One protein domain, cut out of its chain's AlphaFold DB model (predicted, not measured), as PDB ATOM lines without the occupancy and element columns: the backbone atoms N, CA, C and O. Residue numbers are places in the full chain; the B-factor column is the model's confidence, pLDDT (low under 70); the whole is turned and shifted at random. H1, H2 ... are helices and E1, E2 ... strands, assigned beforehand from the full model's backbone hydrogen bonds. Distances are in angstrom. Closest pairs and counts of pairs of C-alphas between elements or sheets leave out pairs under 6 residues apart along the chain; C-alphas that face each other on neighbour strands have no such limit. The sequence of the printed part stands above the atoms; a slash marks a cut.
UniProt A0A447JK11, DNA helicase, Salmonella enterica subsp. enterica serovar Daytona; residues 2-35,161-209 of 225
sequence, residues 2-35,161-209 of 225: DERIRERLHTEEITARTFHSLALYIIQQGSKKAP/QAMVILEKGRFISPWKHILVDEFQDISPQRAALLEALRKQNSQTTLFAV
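What this domain is: This is residues 2 to 35 and 161 to 209 of the 225 residues of the protein "DNA helicase" of Salmonella enterica subsp. enterica serovar Daytona (UniProt A0A447JK11). Three helices make a triangle, with H3 packed on both H2 and H4, and H4 lies over one face of a small two-stranded sheet, E1 and E2. H1 lies away from these parts at one end of the long axis, joined to H2 by residues 10 to 18. The printed part has 83 residues, in the order H1, H2, H3, E1, H4, E2, and is mostly helix; its sheet, E1 beside E2, is parallel. It is compact, with a radius of gyration of the C-alphas of 13.2 A and spans of 37 by 28 by 25 A.

How they stand to each other: Begin with H1, residues 2 to 9, and H2, residues 19 to 30, which are apart. Next, H3, residues 161 to 167, touches H2 at a steep tilt of 60 degrees, the closest C-alphas being Ala 23 and Ala 162, 5.1 A apart. H4, residues 188 to 200, touches H3 at a tilt of 32 degrees, only just shallow; their closest C-alphas, Met 163 and Leu 193, are 5.9 A apart. Look at E1, residues 177 to 180, and E2, residues 205 to 208: they are parallel at 15 degrees, with N 178 and O 205 at 2.9 A, within hydrogen-bond range. E1, H4 and E2 form a strand-helix-strand unit, two parallel neighbour strands with a helix between, and its crossover is right-handed. E1 and H4 are near each other, with 5 pairs of C-alphas within 10 A. In H1, H2, H3 and H4 every O i to N i+4 pair is within hydrogen-bond range.

Where its parts are: Find C-alpha 2 at (212.080, 241.059, 357.318), where H1 begins its 10.3 A. H2 measures 16.3 A, H3 9.9 A, E1 10.0 A and H4 18.8 A. E2, 10.0 A, ends at C-alpha 208, (213.086, 222.313, 354.515).

The domain as a whole: The C-alphas farthest apart, Arg 8 and Lys 168, are 37.1 A apart. Residues 36 to 160 are not printed; C-alphas 35 and 161 are 9.2 A apart across the cut. Of the links printed whole, H4 to E2 is tight and the others are short. The mean pLDDT of the printed part is 87.6, and no printed residue is under 70.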
ATOM      1  N   ASP A   2     212.263 240.901 355.865       75.06
ATOM      2  CA  ASP A   2     212.080 241.059 357.318       75.06
ATOM      3  C   ASP A   2     210.946 242.023 357.706       75.06
ATOM      4  O   ASP A   2     210.127 241.678 358.549       75.06
ATOM      5  N   GLU A   3     210.812 243.171 357.031       74.69
ATOM      6  CA  GLU A   3     209.681 244.095 357.250       74.69
ATOM      7  C   GLU A   3     208.325 243.412 357.020       74.69
ATOM      8  O   GLU A   3     207.448 243.473 357.875       74.69
ATOM      9  N   ARG A   4     208.188 242.647 355.928       78.00
ATOM     10  CA  ARG A   4     206.963 241.889 355.620       78.00
ATOM     11  C   ARG A   4     206.669 240.792 356.647       78.00
ATOM     12  O   ARG A   4     205.504 240.494 356.894       78.00
ATOM     13  N   ILE A   5     207.702 240.152 357.205       78.50
ATOM     14  CA  ILE A   5     207.549 239.136 358.259       78.50
ATOM     15  C   ILE A   5     207.056 239.803 359.542       78.50
ATOM     16  O   ILE A   5     206.077 239.341 360.127       78.50
ATOM     17  N   ARG A   6     207.678 240.917 359.936       81.81
ATOM     18  CA  ARG A   6     207.291 241.691 361.118       81.81
ATOM     19  C   ARG A   6     205.858 242.209 361.014       81.81
ATOM     20  O   ARG A   6     205.101 242.085 361.968       81.81
ATOM     21  N   GLU A   7     205.469 242.734 359.857       81.31
ATOM     22  CA  GLU A   7     204.108 243.226 359.609       81.31
ATOM     23  C   GLU A   7     203.044 242.128 359.716       81.31
ATOM     24  O   GLU A   7     201.936 242.403 360.164       81.31
ATOM     25  N   ARG A   8     203.364 240.891 359.312       85.56
ATOM     26  CA  ARG A   8     202.400 239.777 359.292       85.56
ATOM     27  C   ARG A   8     202.357 238.957 360.574       85.56
ATOM     28  O   ARG A   8     201.306 238.424 360.907       85.56
ATOM     29  N   LEU A   9     203.500 238.784 361.236       84.50
ATOM     30  CA  LEU A   9     203.644 237.909 362.404       84.50
ATOM     31  C   LEU A   9     203.824 238.693 363.708       84.50
ATOM     32  O   LEU A   9     203.850 238.084 364.772       84.50
ATOM     33  N   HIS A  10     203.953 240.023 363.632       84.69
ATOM     34  CA  HIS A  10     204.099 240.926 364.778       84.69
ATOM     35  C   HIS A  10     205.232 240.528 365.742       84.69
ATOM     36  O   HIS A  10     205.133 240.727 366.950       84.69
ATOM     37  N   THR A  11     206.323 239.972 365.205       82.31
ATOM     38  CA  THR A  11     207.511 239.564 365.966       82.31
ATOM     39  C   THR A  11     208.795 239.989 365.258       82.31
ATOM     40  O   THR A  11     208.852 240.053 364.028       82.31
ATOM     41  N   GLU A  12     209.832 240.271 366.044       80.81
ATOM     42  CA  GLU A  12     211.197 240.529 365.565       80.81
ATOM     43  C   GLU A  12     212.132 239.328 365.776       80.81
ATOM     44  O   GLU A  12     213.292 239.366 365.372       80.81
ATOM     45  N   GLU A  13     211.634 238.243 366.377       84.38
ATOM     46  CA  GLU A  13     212.422 237.037 366.665       84.38
ATOM     47  C   GLU A  13     212.729 236.206 365.407       84.38
ATOM     48  O   GLU A  13     213.583 235.318 365.430       84.38
ATOM     49  N   ILE A  14     212.046 236.494 364.295       84.69
ATOM     50  CA  ILE A  14     212.207 235.803 363.016       84.69
ATOM     51  C   ILE A  14     213.008 236.691 362.066       84.69
ATOM     52  O   ILE A  14     212.623 237.819 361.770       84.69
ATOM     53  N   THR A  15     214.095 236.142 361.527       87.62
ATOM     54  CA  THR A  15     214.925 236.814 360.520       87.62
ATOM     55  C   THR A  15     215.019 235.972 359.258       87.62
ATOM     56  O   THR A  15     215.287 234.773 359.354       87.62
ATOM     57  N   ALA A  16     214.885 236.588 358.084       89.19
ATOM     58  CA  ALA A  16     215.099 235.933 356.800       89.19
ATOM     59  C   ALA A  16     216.442 236.352 356.195       89.19
ATOM     60  O   ALA A  16     216.771 237.531 356.084       89.19
ATOM     61  N   ARG A  17     217.240 235.371 355.767       91.06
ATOM     62  CA  ARG A  17     218.572 235.602 355.193       91.06
ATOM     63  C   ARG A  17     218.781 234.727 353.969       91.06
ATOM     64  O   ARG A  17     218.476 233.541 353.985       91.06
ATOM     65  N   THR A  18     219.376 235.299 352.926       91.50
ATOM     66  CA  THR A  18     219.980 234.490 351.858       91.50
ATOM     67  C   THR A  18     221.221 233.783 352.398       91.50
ATOM     68  O   THR A  18     221.880 234.301 353.305       91.50
ATOM     69  N   PHE A  19     221.621 232.661 351.797       91.12
ATOM     70  CA  PHE A  19     222.853 231.952 352.174       91.12
ATOM     71  C   PHE A  19     224.099 232.851 352.195       91.12
ATOM     72  O   PHE A  19     224.912 232.751 353.111       91.12
ATOM     73  N   HIS A  20     224.231 233.775 351.238       90.19
ATOM     74  CA  HIS A  20     225.361 234.711 351.203       90.19
ATOM     75  C   HIS A  20     225.320 235.690 352.381       90.19
ATOM     76  O   HIS A  20     226.335 235.910 353.038       90.19
ATOM     77  N   SER A  21     224.142 236.240 352.696       90.38
ATOM     78  CA  SER A  21     223.977 237.136 353.849       90.38
ATOM     79  C   SER A  21     224.166 236.419 355.193       90.38
ATOM     80  O   SER A  21     224.698 237.009 356.131       90.38
ATOM     81  N   LEU A  22     223.786 235.139 355.281       93.12
ATOM     82  CA  LEU A  22     224.036 234.287 356.441       93.12
ATOM     83  C   LEU A  22     225.536 234.022 356.615       93.12
ATOM     84  O   LEU A  22     226.064 234.191 357.710       93.12
ATOM     85  N   ALA A  23     226.240 233.672 355.536       93.56
ATOM     86  CA  ALA A  23     227.684 233.469 355.571       93.56
ATOM     87  C   ALA A  23     228.436 234.738 355.989       93.56
ATOM     88  O   ALA A  23     229.291 234.677 356.869       93.56
ATOM     89  N   LEU A  24     228.082 235.899 355.426       92.12
ATOM     90  CA  LEU A  24     228.657 237.184 355.836       92.12
ATOM     91  C   LEU A  24     228.411 237.471 357.318       92.12
ATOM     92  O   LEU A  24     229.340 237.881 358.009       92.12
ATOM     93  N   TYR A  25     227.199 237.212 357.812       92.56
ATOM     94  CA  TYR A  25     226.867 237.376 359.225       92.56
ATOM     95  C   TYR A  25     227.742 236.489 360.121       92.56
ATOM     96  O   TYR A  25     228.378 236.993 361.044       92.56
ATOM     97  N   ILE A  26     227.855 235.193 359.810       93.50
ATOM     98  CA  ILE A  26     228.719 234.255 360.548       93.50
ATOM     99  C   ILE A  26     230.173 234.745 360.544       93.50
ATOM    100  O   ILE A  26     230.835 234.740 361.583       93.50
ATOM    101  N   ILE A  27     230.669 235.211 359.392       92.75
ATOM    102  CA  ILE A  27     232.050 235.684 359.267       92.75
ATOM    103  C   ILE A  27     232.294 236.948 360.086       92.75
ATOM    104  O   ILE A  27     233.299 237.019 360.786       92.75
ATOM    105  N   GLN A  28     231.385 237.918 360.047       91.75
ATOM    106  CA  GLN A  28     231.506 239.156 360.822       91.75
ATOM    107  C   GLN A  28     231.479 238.911 362.335       91.75
ATOM    108  O   GLN A  28     232.167 239.605 363.074       91.75
ATOM    109  N   GLN A  29     230.713 237.920 362.795       91.62
ATOM    110  CA  GLN A  29     230.643 237.568 364.216       91.62
ATOM    111  C   GLN A  29     231.857 236.739 364.673       91.62
ATOM    112  O   GLN A  29     232.339 236.911 365.788       91.62
ATOM    113  N   GLY A  30     232.385 235.858 363.815       89.06
ATOM    114  CA  GLY A  30     233.511 234.975 364.149       89.06
ATOM    115  C   GLY A  30     234.902 235.475 363.733       89.06
ATOM    116  O   GLY A  30     235.903 234.799 363.992       89.06
ATOM    117  N   SER A  31     234.996 236.625 363.058       87.56
ATOM    118  CA  SER A  31     236.244 237.209 362.551       87.56
ATOM    119  C   SER A  31     236.221 238.735 362.615       87.56
ATOM    120  O   SER A  31     235.231 239.377 362.289       87.56
ATOM    121  N   LYS A  32     237.370 239.341 362.941       79.25
ATOM    122  CA  LYS A  32     237.547 240.806 362.949       79.25
ATOM    123  C   LYS A  32     237.616 241.424 361.547       79.25
ATOM    124  O   LYS A  32     237.532 242.640 361.413       79.25
ATOM    125  N   LYS A  33     237.832 240.610 360.509       82.12
ATOM    126  CA  LYS A  33     238.000 241.071 359.126       82.12
ATOM    127  C   LYS A  33     236.859 240.547 358.268       82.12
ATOM    128  O   LYS A  33     236.787 239.344 358.019       82.12
ATOM    129  N   ALA A  34     236.008 241.459 357.804       79.94
ATOM    130  CA  ALA A  34     234.983 241.142 356.823       79.94
ATOM    131  C   ALA A  34     235.630 240.923 355.440       79.94
ATOM    132  O   ALA A  34     236.503 241.704 355.043       79.94
ATOM    133  N   PRO A  35     235.249 239.865 354.713       87.69
ATOM    134  CA  PRO A  35     235.755 239.619 353.375       87.69
ATOM    135  C   PRO A  35     235.150 240.614 352.381       87.69
ATOM    136  O   PRO A  35     233.991 241.012 352.501       87.69
ATOM    137  N   GLN A 161     234.261 229.949 354.001       92.06
ATOM    138  CA  GLN A 161     234.804 230.683 355.152       92.06
ATOM    139  C   GLN A 161     233.874 230.645 356.368       92.06
ATOM    140  O   GLN A 161     234.352 230.496 357.494       92.06
ATOM    141  N   ALA A 162     232.561 230.747 356.153       93.62
ATOM    142  CA  ALA A 162     231.574 230.615 357.218       93.62
ATOM    143  C   ALA A 162     231.621 229.216 357.852       93.62
ATOM    144  O   ALA A 162     231.650 229.111 359.077       93.62
ATOM    145  N   MET A 163     231.724 228.155 357.043       92.31
ATOM    146  CA  MET A 163     231.912 226.789 357.548       92.31
ATOM    147  C   MET A 163     233.174 226.657 358.408       92.31
ATOM    148  O   MET A 163     233.097 226.160 359.527       92.31
ATOM    149  N   VAL A 164     234.315 227.189 357.956       91.88
ATOM    150  CA  VAL A 164     235.572 227.158 358.732       91.88
ATOM    151  C   VAL A 164     235.432 227.872 360.084       91.88
ATOM    152  O   VAL A 164     236.062 227.482 361.069       91.88
ATOM    153  N   ILE A 165     234.630 228.934 360.159       93.12
ATOM    154  CA  ILE A 165     234.350 229.647 361.414       93.12
ATOM    155  C   ILE A 165     233.472 228.810 362.351       93.12
ATOM    156  O   ILE A 165     233.755 228.770 363.553       93.12
ATOM    157  N   LEU A 166     232.463 228.122 361.808       92.12
ATOM    158  CA  LEU A 166     231.601 227.201 362.554       92.12
ATOM    159  C   LEU A 166     232.389 226.017 363.122       92.12
ATOM    160  O   LEU A 166     232.269 225.716 364.308       92.12
ATOM    161  N   GLU A 167     233.231 225.388 362.301       90.31
ATOM    162  CA  GLU A 167     234.072 224.246 362.685       90.31
ATOM    163  C   GLU A 167     235.071 224.607 363.786       90.31
ATOM    164  O   GLU A 167     235.344 223.809 364.679       90.31
ATOM    165  N   LYS A 168     235.591 225.839 363.769       91.31
ATOM    166  CA  LYS A 168     236.492 226.356 364.811       91.31
ATOM    167  C   LYS A 168     235.768 226.799 366.085       91.31
ATOM    168  O   LYS A 168     236.432 227.309 366.987       91.31
ATOM    169  N   GLY A 169     234.439 226.692 366.143       90.62
ATOM    170  CA  GLY A 169     233.633 227.140 367.282       90.62
ATOM    171  C   GLY A 169     233.701 228.649 367.537       90.62
ATOM    172  O   GLY A 169     233.419 229.100 368.642       90.62
ATOM    173  N   ARG A 170     234.098 229.450 366.537       92.31
ATOM    174  CA  ARG A 170     234.229 230.917 366.668       92.31
ATOM    175  C   ARG A 170     232.911 231.659 366.479       92.31
ATOM    176  O   ARG A 170     232.843 232.858 366.714       92.31
ATOM    177  N   PHE A 171     231.888 230.947 366.036       93.06
ATOM    178  CA  PHE A 171     230.513 231.402 365.988       93.06
ATOM    179  C   PHE A 171     229.648 230.291 366.563       93.06
ATOM    180  O   PHE A 171     229.828 229.136 366.182       93.06
ATOM    181  N   ILE A 172     228.719 230.643 367.446       90.25
ATOM    182  CA  ILE A 172     227.719 229.723 367.983       90.25
ATOM    183  C   ILE A 172     226.373 230.136 367.409       90.25
ATOM    184  O   ILE A 172     225.951 231.279 367.592       90.25
ATOM    185  N   SER A 173     225.718 229.215 366.701       90.06
ATOM    186  CA  SER A 173     224.383 229.448 366.147       90.06
ATOM    187  C   SER A 173     223.387 229.822 367.254       90.06
ATOM    188  O   SER A 173     223.141 228.998 368.140       90.06
ATOM    189  N   PRO A 174     222.774 231.022 367.216       89.00
ATOM    190  CA  PRO A 174     221.729 231.394 368.170       89.00
ATOM    191  C   PRO A 174     220.360 230.802 367.792       89.00
ATOM    192  O   PRO A 174     219.406 230.897 368.562       89.00
ATOM    193  N   TRP A 175     220.236 230.224 366.595       89.38
ATOM    194  CA  TRP A 175     218.957 229.797 366.039       89.38
ATOM    195  C   TRP A 175     218.609 228.378 366.478       89.38
ATOM    196  O   TRP A 175     219.356 227.438 366.210       89.38
ATOM    197  N   LYS A 176     217.439 228.223 367.107       88.88
ATOM    198  CA  LYS A 176     216.864 226.914 367.465       88.88
ATOM    199  C   LYS A 176     216.073 226.283 366.321       88.88
ATOM    200  O   LYS A 176     216.010 225.063 366.219       88.88
ATOM    201  N   HIS A 177     215.478 227.102 365.460       91.12
ATOM    202  CA  HIS A 177     214.677 226.652 364.326       91.12
ATOM    203  C   HIS A 177     215.173 227.340 363.059       91.12
ATOM    204  O   HIS A 177     215.274 228.565 363.014       91.12
ATOM    205  N   ILE A 178     215.506 226.544 362.047       91.75
ATOM    206  CA  ILE A 178     215.969 227.014 360.743       91.75
ATOM    207  C   ILE A 178     214.964 226.525 359.707       91.75
ATOM    208  O   ILE A 178     214.735 225.322 359.591       91.75
ATOM    209  N   LEU A 179     214.366 227.460 358.971       92.06
ATOM    210  CA  LEU A 179     213.484 227.168 357.847       92.06
ATOM    211  C   LEU A 179     214.238 227.456 356.550       92.06
ATOM    212  O   LEU A 179     214.831 228.526 356.401       92.06
ATOM    213  N   VAL A 180     214.222 226.501 355.629       90.81
ATOM    214  CA  VAL A 180     214.851 226.608 354.315       90.81
ATOM    215  C   VAL A 180     213.766 226.469 353.267       90.81
ATOM    216  O   VAL A 180     213.088 225.449 353.215       90.81
ATOM    217  N   ASP A 181     213.614 227.510 352.465       88.44
ATOM    218  CA  ASP A 181     212.737 227.523 351.300       88.44
ATOM    219  C   ASP A 181     213.530 227.138 350.043       88.44
ATOM    220  O   ASP A 181     214.760 227.285 350.028       88.44
ATOM    221  N   GLU A 182     212.840 226.657 349.010       86.25
ATOM    222  CA  GLU A 182     213.423 226.201 347.736       86.25
ATOM    223  C   GLU A 182     214.595 225.217 347.920       86.25
ATOM    224  O   GLU A 182     215.667 225.337 347.311       86.25
ATOM    225  N   PHE A 183     214.422 224.235 348.814       84.38
ATOM    226  CA  PHE A 183     215.480 223.289 349.180       84.38
ATOM    227  C   PHE A 183     216.021 222.501 347.976       84.38
ATOM    228  O   PHE A 183     217.193 222.138 347.956       84.38
ATOM    229  N   GLN A 184     215.205 222.282 346.946       76.88
ATOM    230  CA  GLN A 184     215.595 221.586 345.723       76.88
ATOM    231  C   GLN A 184     216.679 222.310 344.904       76.88
ATOM    232  O   GLN A 184     217.371 221.671 344.110       76.88
ATOM    233  N   ASP A 185     216.862 223.619 345.109       80.06
ATOM    234  CA  ASP A 185     217.816 224.447 344.361       80.06
ATOM    235  C   ASP A 185     219.112 224.747 345.138       80.06
ATOM    236  O   ASP A 185     219.958 225.544 344.701       80.06
ATOM    237  N   ILE A 186     219.316 224.127 346.307       84.88
ATOM    238  CA  ILE A 186     220.530 224.358 347.096       84.88
ATOM    239  C   ILE A 186     221.725 223.579 346.534       84.88
ATOM    240  O   ILE A 186     221.641 222.408 346.175       84.88
ATOM    241  N   SER A 187     222.892 224.224 346.509       84.50
ATOM    242  CA  SER A 187     224.146 223.554 346.160       84.50
ATOM    243  C   SER A 187     224.665 222.686 347.321       84.50
ATOM    244  O   SER A 187     224.353 222.971 348.483       84.50
ATOM    245  N   PRO A 188     225.548 221.700 347.057       85.25
ATOM    246  CA  PRO A 188     226.167 220.884 348.107       85.25
ATOM    247  C   PRO A 188     226.855 221.711 349.205       85.25
ATOM    248  O   PRO A 188     226.760 221.393 350.385       85.25
ATOM    249  N   GLN A 189     227.486 222.830 348.836       87.25
ATOM    250  CA  GLN A 189     228.110 223.758 349.788       87.25
ATOM    251  C   GLN A 189     227.089 224.389 350.748       87.25
ATOM    252  O   GLN A 189     227.363 224.559 351.935       87.25
ATOM    253  N   ARG A 190     225.905 224.753 350.241       91.56
ATOM    254  CA  ARG A 190     224.827 225.342 351.048       91.56
ATOM    255  C   ARG A 190     224.220 224.301 351.987       91.56
ATOM    256  O   ARG A 190     224.004 224.612 353.154       91.56
ATOM    257  N   ALA A 191     224.028 223.071 351.508       90.19
ATOM    258  CA  ALA A 191     223.608 221.948 352.344       90.19
ATOM    259  C   ALA A 191     224.618 221.679 353.476       90.19
ATOM    260  O   ALA A 191     224.233 221.612 354.642       90.19
ATOM    261  N   ALA A 192     225.917 221.647 353.160       89.94
ATOM    262  CA  ALA A 192     226.980 221.462 354.150       89.94
ATOM    263  C   ALA A 192     226.999 222.568 355.224       89.94
ATOM    264  O   ALA A 192     227.215 222.281 356.402       89.94
ATOM    265  N   LEU A 193     226.720 223.823 354.850       92.62
ATOM    266  CA  LEU A 193     226.584 224.920 355.815       92.62
ATOM    267  C   LEU A 193     225.414 224.687 356.790       92.62
ATOM    268  O   LEU A 193     225.576 224.894 357.993       92.62
ATOM    269  N   LEU A 194     224.253 224.243 356.295       92.69
ATOM    270  CA  LEU A 194     223.094 223.923 357.142       92.69
ATOM    271  C   LEU A 194     223.394 222.759 358.089       92.69
ATOM    272  O   LEU A 194     223.054 222.814 359.271       92.69
ATOM    273  N   GLU A 195     224.068 221.721 357.594       90.50
ATOM    274  CA  GLU A 195     224.497 220.603 358.428       90.50
ATOM    275  C   GLU A 195     225.460 221.042 359.529       90.50
ATOM    276  O   GLU A 195     225.318 220.599 360.671       90.50
ATOM    277  N   ALA A 196     226.420 221.915 359.214       91.19
ATOM    278  CA  ALA A 196     227.361 222.452 360.193       91.19
ATOM    279  C   ALA A 196     226.639 223.242 361.296       91.19
ATOM    280  O   ALA A 196     226.932 223.053 362.477       91.19
ATOM    281  N   LEU A 197     225.648 224.063 360.929       91.25
ATOM    282  CA  LEU A 197     224.805 224.783 361.890       91.25
ATOM    283  C   LEU A 197     224.019 223.819 362.788       91.25
ATOM    284  O   LEU A 197     224.002 223.994 364.005       91.25
ATOM    285  N   ARG A 198     223.427 222.761 362.217       89.19
ATOM    286  CA  ARG A 198     222.683 221.751 362.987       89.19
ATOM    287  C   ARG A 198     223.586 220.959 363.935       89.19
ATOM    288  O   ARG A 198     223.183 220.649 365.049       89.19
ATOM    289  N   LYS A 199     224.811 220.628 363.513       87.25
ATOM    290  CA  LYS A 199     225.769 219.852 364.323       87.25
ATOM    291  C   LYS A 199     226.238 220.592 365.580       87.25
ATOM    292  O   LYS A 199     226.582 219.927 366.550       87.25
ATOM    293  N   GLN A 200     226.234 221.928 365.595       84.38
ATOM    294  CA  GLN A 200     226.635 222.700 366.780       84.38
ATOM    295  C   GLN A 200     225.668 222.568 367.962       84.38
ATOM    296  O   GLN A 200     226.091 222.716 369.105       84.38
ATOM    297  N   ASN A 201     224.380 222.315 367.714       81.88
ATOM    298  CA  ASN A 201     223.385 222.199 368.774       81.88
ATOM    299  C   ASN A 201     222.315 221.171 368.392       81.88
ATOM    300  O   ASN A 201     221.526 221.402 367.476       81.88
ATOM    301  N   SER A 202     222.256 220.069 369.146       78.62
ATOM    302  CA  SER A 202     221.318 218.955 368.943       78.62
ATOM    303  C   SER A 202     219.841 219.337 369.092       78.62
ATOM    304  O   SER A 202     218.983 218.610 368.605       78.62
ATOM    305  N   GLN A 203     219.538 220.476 369.721       83.19
ATOM    306  CA  GLN A 203     218.182 221.027 369.807       83.19
ATOM    307  C   GLN A 203     217.790 221.850 368.568       83.19
ATOM    308  O   GLN A 203     216.642 222.277 368.454       83.19
ATOM    309  N   THR A 204     218.721 222.083 367.635       86.75
ATOM    310  CA  THR A 204     218.438 222.821 366.400       86.75
ATOM    311  C   THR A 204     217.575 221.978 365.477       86.75
ATOM    312  O   THR A 204     217.980 220.904 365.031       86.75
ATOM    313  N   THR A 205     216.395 222.488 365.139       87.56
ATOM    314  CA  THR A 205     215.491 221.850 364.182       87.56
ATOM    315  C   THR A 205     215.621 222.517 362.817       87.56
ATOM    316  O   THR A 205     215.575 223.743 362.719       87.56
ATOM    317  N   LEU A 206     215.775 221.710 361.767       88.50
ATOM    318  CA  LEU A 206     215.812 222.162 360.377       88.50
ATOM    319  C   LEU A 206     214.521 221.723 359.684       88.50
ATOM    320  O   LEU A 206     214.238 220.527 359.628       88.50
ATOM    321  N   PHE A 207     213.775 222.681 359.146       88.19
ATOM    322  CA  PHE A 207     212.611 222.444 358.299       88.19
ATOM    323  C   PHE A 207     212.934 222.918 356.887       88.19
ATOM    324  O   PHE A 207     213.294 224.075 356.691       88.19
ATOM    325  N   ALA A 208     212.830 222.021 355.916       86.75
ATOM    326  CA  ALA A 208     213.086 222.313 354.515       86.75
ATOM    327  C   ALA A 208     211.790 222.163 353.718       86.75
ATOM    328  O   ALA A 208     211.080 221.170 353.879       86.75
ATOM    329  N   VAL A 209     211.496 223.148 352.878       84.75
ATOM    330  CA  VAL A 209     210.381 223.148 351.933       84.75
ATOM    331  C   VAL A 209     210.973 223.213 350.532       84.75
ATOM    332  O   VAL A 209     211.927 223.950 350.289       84.75
TER     333      VAL A 209